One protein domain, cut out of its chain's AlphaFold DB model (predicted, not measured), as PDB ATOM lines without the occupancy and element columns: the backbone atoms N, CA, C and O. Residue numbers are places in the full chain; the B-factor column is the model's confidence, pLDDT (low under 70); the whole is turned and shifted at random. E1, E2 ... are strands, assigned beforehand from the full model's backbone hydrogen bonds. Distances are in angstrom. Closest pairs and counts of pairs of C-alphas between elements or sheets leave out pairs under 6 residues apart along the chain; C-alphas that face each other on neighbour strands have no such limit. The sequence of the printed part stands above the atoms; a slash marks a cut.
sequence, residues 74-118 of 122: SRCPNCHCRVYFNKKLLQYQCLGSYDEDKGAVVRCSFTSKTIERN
ATOM      1  N   SER A  74     113.845  94.928 111.446       95.94
ATOM      2  CA  SER A  74     113.878  95.295 110.035       95.94
ATOM      3  C   SER A  74     114.179  96.790 109.863       95.94
ATOM      4  O   SER A  74     114.130  97.599 110.801       95.94
ATOM      5  N   ARG A  75     114.576  97.166 108.646       96.31
ATOM      6  CA  ARG A  75     114.835  98.566 108.311       96.31
ATOM      7  C   ARG A  75     113.546  99.378 108.328       96.31
ATOM      8  O   ARG A  75     112.453  98.850 108.165       96.31
ATOM      9  N   CYS A  76     113.698 100.687 108.506       95.94
ATOM     10  CA  CYS A  76     112.589 101.625 108.443       95.94
ATOM     11  C   CYS A  76     111.855 101.460 107.102       95.94
ATOM     12  O   CYS A  76     112.516 101.555 106.067       95.94
ATOM     13  N   PRO A  77     110.528 101.269 107.087       95.88
ATOM     14  CA  PRO A  77     109.785 101.114 105.837       95.88
ATOM     15  C   PRO A  77     109.770 102.398 104.993       95.88
ATOM     16  O   PRO A  77     109.559 102.325 103.791       95.88
ATOM     17  N   ASN A  78     110.024 103.562 105.603       95.56
ATOM     18  CA  ASN A  78     109.946 104.854 104.915       95.56
ATOM     19  C   ASN A  78     111.275 105.283 104.281       95.56
ATOM     20  O   ASN A  78     111.283 105.906 103.229       95.56
ATOM     21  N   CYS A  79     112.398 105.031 104.956       94.38
ATOM     22  CA  CYS A  79     113.710 105.540 104.532       94.38
ATOM     23  C   CYS A  79     114.830 104.499 104.605       94.38
ATOM     24  O   CYS A  79     116.003 104.847 104.508       94.38
ATOM     25  N   HIS A  80     114.492 103.235 104.873       94.31
ATOM     26  CA  HIS A  80     115.415 102.095 104.950       94.31
ATOM     27  C   HIS A  80     116.590 102.249 105.939       94.31
ATOM     28  O   HIS A  80     117.499 101.416 106.014       94.31
ATOM     29  N   CYS A  81     116.552 103.275 106.789       94.31
ATOM     30  CA  CYS A  81     117.499 103.486 107.873       94.31
ATOM     31  C   CYS A  81     117.257 102.509 109.026       94.31
ATOM     32  O   CYS A  81     116.200 101.884 109.139       94.31
ATOM     33  N   ARG A  82     118.248 102.373 109.910       94.25
ATOM     34  CA  ARG A  82     118.129 101.508 111.089       94.25
ATOM     35  C   ARG A  82     117.097 102.063 112.062       94.25
ATOM     36  O   ARG A  82     117.044 103.269 112.313       94.25
ATOM     37  N   VAL A  83     116.303 101.158 112.617       93.94
ATOM     38  CA  VAL A  83     115.269 101.463 113.603       93.94
ATOM     39  C   VAL A  83     115.753 101.039 114.984       93.94
ATOM     40  O   VAL A  83     116.402 100.007 115.145       93.94
ATOM     41  N   TYR A  84     115.437 101.844 115.994       91.19
ATOM     42  CA  TYR A  84     115.872 101.630 117.371       91.19
ATOM     43  C   TYR A  84     114.669 101.547 118.290       91.19
ATOM     44  O   TYR A  84     113.735 102.334 118.157       91.19
ATOM     45  N   PHE A  85     114.703 100.646 119.267       90.81
ATOM     46  CA  PHE A  85     113.681 100.630 120.305       90.81
ATOM     47  C   PHE A  85     114.001 101.644 121.405       90.81
ATOM     48  O   PHE A  85     115.004 101.525 122.112       90.81
ATOM     49  N   ASN A  86     113.110 102.608 121.598       89.50
ATOM     50  CA  ASN A  86     113.175 103.566 122.686       89.50
ATOM     51  C   ASN A  86     112.559 102.960 123.953       89.50
ATOM     52  O   ASN A  86     111.342 102.825 124.059       89.50
ATOM     53  N   LYS A  87     113.393 102.619 124.943       84.69
ATOM     54  CA  LYS A  87     112.940 102.001 126.204       84.69
ATOM     55  C   LYS A  87     112.073 102.916 127.074       84.69
ATOM     56  O   LYS A  87     111.301 102.403 127.872       84.69
ATOM     57  N   LYS A  88     112.191 104.242 126.933       87.44
ATOM     58  CA  LYS A  88     111.377 105.203 127.696       87.44
ATOM     59  C   LYS A  88     109.967 105.310 127.121       87.44
ATOM     60  O   LYS A  88     109.002 105.325 127.871       87.44
ATOM     61  N   LEU A  89     109.868 105.366 125.792       87.81
ATOM     62  CA  LEU A  89     108.595 105.509 125.073       87.81
ATOM     63  C   LEU A  89     107.945 104.166 124.708       87.81
ATOM     64  O   LEU A  89     106.801 104.145 124.273       87.81
ATOM     65  N   LEU A  90     108.669 103.057 124.878       87.25
ATOM     66  CA  LEU A  90     108.242 101.697 124.532       87.25
ATOM     67  C   LEU A  90     107.802 101.551 123.068       87.25
ATOM     68  O   LEU A  90     106.829 100.867 122.763       87.25
ATOM     69  N   GLN A  91     108.541 102.188 122.161       92.50
ATOM     70  CA  GLN A  91     108.279 102.131 120.726       92.50
ATOM     71  C   GLN A  91     109.577 102.143 119.920       92.50
ATOM     72  O   GLN A  91     110.602 102.678 120.348       92.50
ATOM     73  N   TYR A  92     109.520 101.565 118.733       93.44
ATOM     74  CA  TYR A  92     110.518 101.704 117.692       93.44
ATOM     75  C   TYR A  92     110.466 103.103 117.083       93.44
ATOM     76  O   TYR A  92     109.390 103.651 116.860       93.44
ATOM     77  N   GLN A  93     111.635 103.672 116.807       95.44
ATOM     78  CA  GLN A  93     111.786 104.972 116.165       95.44
ATOM     79  C   GLN A  93     112.919 104.929 115.140       95.44
ATOM     80  O   GLN A  93     113.974 104.326 115.378       95.44
ATOM     81  N   CYS A  94     112.712 105.584 114.003       95.62
ATOM     82  CA  CYS A  94     113.775 105.852 113.048       95.62
ATOM     83  C   CYS A  94     114.435 107.197 113.371       95.62
ATOM     84  O   CYS A  94     113.752 108.183 113.623       95.62
ATOM     85  N   LEU A  95     115.768 107.252 113.358       92.44
ATOM     86  CA  LEU A  95     116.500 108.500 113.614       92.44
ATOM     87  C   LEU A  95     116.805 109.299 112.342       92.44
ATOM     88  O   LEU A  95     117.256 110.439 112.465       92.44
ATOM     89  N   GLY A  96     116.520 108.728 111.168       93.38
ATOM     90  CA  GLY A  96     116.913 109.266 109.870       93.38
ATOM     91  C   GLY A  96     118.338 108.887 109.463       93.38
ATOM     92  O   GLY A  96     118.945 107.989 110.055       93.38
ATOM     93  N   SER A  97     118.856 109.590 108.459       91.69
ATOM     94  CA  SER A  97     120.232 109.489 107.960       91.69
ATOM     95  C   SER A  97     120.865 110.873 107.860       91.69
ATOM     96  O   SER A  97     120.169 111.887 107.815       91.69
ATOM     97  N   TYR A  98     122.195 110.910 107.847       90.62
ATOM     98  CA  TYR A  98     122.925 112.114 107.470       90.62
ATOM     99  C   TYR A  98     122.806 112.317 105.955       90.62
ATOM    100  O   TYR A  98     122.940 111.353 105.202       90.62
ATOM    101  N   ASP A  99     122.487 113.537 105.543       92.69
ATOM    102  CA  ASP A  99     122.403 113.991 104.157       92.69
ATOM    103  C   ASP A  99     123.625 114.884 103.916       92.69
ATOM    104  O   ASP A  99     123.770 115.924 104.567       92.69
ATOM    105  N   GLU A 100     124.543 114.416 103.066       92.50
ATOM    106  CA  GLU A 100     125.823 115.085 102.805       92.50
ATOM    107  C   GLU A 100     125.622 116.428 102.097       92.50
ATOM    108  O   GLU A 100     126.253 117.409 102.488       92.50
ATOM    109  N   ASP A 101     124.677 116.509 101.156       93.44
ATOM    110  CA  ASP A 101     124.376 117.733 100.403       93.44
ATOM    111  C   ASP A 101     123.863 118.851 101.322       93.44
ATOM    112  O   ASP A 101     124.162 120.030 101.131       93.44
ATOM    113  N   LYS A 102     123.099 118.482 102.356       90.31
ATOM    114  CA  LYS A 102     122.593 119.424 103.368       90.31
ATOM    115  C   LYS A 102     123.530 119.602 104.559       90.31
ATOM    116  O   LYS A 102     123.249 120.436 105.420       90.31
ATOM    117  N   GLY A 103     124.576 118.784 104.668       93.19
ATOM    118  CA  GLY A 103     125.459 118.733 105.831       93.19
ATOM    119  C   GLY A 103     124.736 118.440 107.155       93.19
ATOM    120  O   GLY A 103     125.227 118.820 108.222       93.19
ATOM    121  N   ALA A 104     123.566 117.794 107.125       92.75
ATOM    122  CA  ALA A 104     122.683 117.667 108.285       92.75
ATOM    123  C   ALA A 104     121.943 116.323 108.340       92.75
ATOM    124  O   ALA A 104     121.752 115.640 107.339       92.75
ATOM    125  N   VAL A 105     121.468 115.941 109.532       89.50
ATOM    126  CA  VAL A 105     120.618 114.749 109.692       89.50
ATOM    127  C   VAL A 105     119.197 115.053 109.226       89.50
ATOM    128  O   VAL A 105     118.477 115.821 109.868       89.50
ATOM    129  N   VAL A 106     118.755 114.373 108.171       93.00
ATOM    130  CA  VAL A 106     117.356 114.388 107.739       93.00
ATOM    131  C   VAL A 106     116.583 113.384 108.584       93.00
ATOM    132  O   VAL A 106     116.746 112.168 108.466       93.00
ATOM    133  N   ARG A 107     115.750 113.901 109.493       93.38
ATOM    134  CA  ARG A 107     114.949 113.090 110.417       93.38
ATOM    135  C   ARG A 107     113.837 112.345 109.682       93.38
ATOM    136  O   ARG A 107     113.201 112.878 108.781       93.38
ATOM    137  N   CYS A 108     113.555 111.129 110.142       95.38
ATOM    138  CA  CYS A 108     112.387 110.361 109.729       95.38
ATOM    139  C   CYS A 108     111.342 110.376 110.854       95.38
ATOM    140  O   CYS A 108     111.692 110.207 112.019       95.38
ATOM    141  N   SER A 109     110.064 110.545 110.509       95.44
ATOM    142  CA  SER A 109     108.944 110.545 111.464       95.44
ATOM    143  C   SER A 109     108.446 109.143 111.835       95.44
ATOM    144  O   SER A 109     107.526 109.014 112.642       95.44
ATOM    145  N   PHE A 110     109.032 108.085 111.263       96.44
ATOM    146  CA  PHE A 110     108.598 106.716 111.520       96.44
ATOM    147  C   PHE A 110     108.758 106.350 112.998       96.44
ATOM    148  O   PHE A 110     109.870 106.302 113.537       96.44
ATOM    149  N   THR A 111     107.630 106.021 113.621       96.06
ATOM    150  CA  THR A 111     107.556 105.381 114.930       96.06
ATOM    151  C   THR A 111     106.545 104.242 114.877       96.06
ATOM    152  O   THR A 111     105.579 104.301 114.120       96.06
ATOM    153  N   SER A 112     106.777 103.181 115.645       94.19
ATOM    154  CA  SER A 112     105.856 102.044 115.712       94.19
ATOM    155  C   SER A 112     106.009 101.287 117.024       94.19
ATOM    156  O   SER A 112     107.103 101.203 117.572       94.19
ATOM    157  N   LYS A 113     104.935 100.681 117.532       91.12
ATOM    158  CA  LYS A 113     105.013  99.796 118.710       91.12
ATOM    159  C   LYS A 113     105.574  98.416 118.366       91.12
ATOM    160  O   LYS A 113     106.247  97.811 119.194       91.12
ATOM    161  N   THR A 114     105.340  97.957 117.141       90.81
ATOM    162  CA  THR A 114     105.773  96.653 116.627       90.81
ATOM    163  C   THR A 114     106.626  96.834 115.375       90.81
ATOM    164  O   THR A 114     106.524  97.835 114.665       90.81
ATOM    165  N   ILE A 115     107.514  95.881 115.114       92.31
ATOM    166  CA  ILE A 115     108.295  95.839 113.881       92.31
ATOM    167  C   ILE A 115     108.593  94.387 113.544       92.31
ATOM    168  O   ILE A 115     108.770  93.564 114.444       92.31
ATOM    169  N   GLU A 116     108.670  94.091 112.255       94.19
ATOM    170  CA  GLU A 116     109.213  92.823 111.796       94.19
ATOM    171  C   GLU A 116     110.670  92.684 112.259       94.19
ATOM    172  O   GLU A 116     111.442  93.649 112.272       94.19
ATOM    173  N   ARG A 117     111.053  91.478 112.671       93.88
ATOM    174  CA  ARG A 117     112.415  91.167 113.099       93.88
ATOM    175  C   ARG A 117     112.956  90.026 112.259       93.88
ATOM    176  O   ARG A 117     112.285  89.022 112.044       93.88
ATOM    177  N   ASN A 118     114.184  90.192 111.790       94.75
ATOM    178  CA  ASN A 118     114.863  89.180 110.998       94.75
ATOM    179  C   ASN A 118     115.429  88.085 111.907       94.75
ATOM    180  O   ASN A 118     115.643  88.283 113.102       94.75
TER     181      ASN A 118
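AT A GLANCE: This is residues 74 to 118 of the 122 residues of the protein "PADR1 domain-containing protein" of Streblomastix strix (UniProt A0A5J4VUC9). With little regular structure, this is two small hairpins end to end, E1 with E2 and E3 with E4, E2 running on into E3; of the unnamed stretch 107 to 118, residues 111 to 112 pair antiparallel with residues 92 to 93 of E2. The 45 printed residues hold four named strands, E1 to E4 in chain order, in two antiparallel sheets, and no named helix: all strand, with 14 residues in named elements. It is only just compact, close to loose, with a radius of gyration of the C-alphas of 11.2 A, and spans 32 by 23 by 13 A.

HOW THE PARTS SIT: E1, residues 83 to 86, and E2, residues 91 to 94, form an antiparallel hairpin at 140 degrees; N 86 and O 91 are within hydrogen-bond range at 2.8 A. Residues 92 to 93 of E2 also pair antiparallel with 111 to 112. E2 runs on into E3, residues 97 to 99, at 21 degrees. E3 and E4, residues 104 to 106, form an antiparallel hairpin at 128 degrees, with N 99 and O 104 at 2.9 A. E1 and E4 are apart.

IN THESE COORDINATES: E1 begins at C-alpha 83 (115.269, 101.463, 113.603) and measures 9.6 A; E2 measures 10.1 A. E4 ends at C-alpha 106 (117.356, 114.388, 107.739).

THE WHOLE: The farthest C-alphas, Leu 90 and Asp 101, are 33.2 A apart. The printed part has no cut, the three links are tight, and no printed residue is under pLDDT 70.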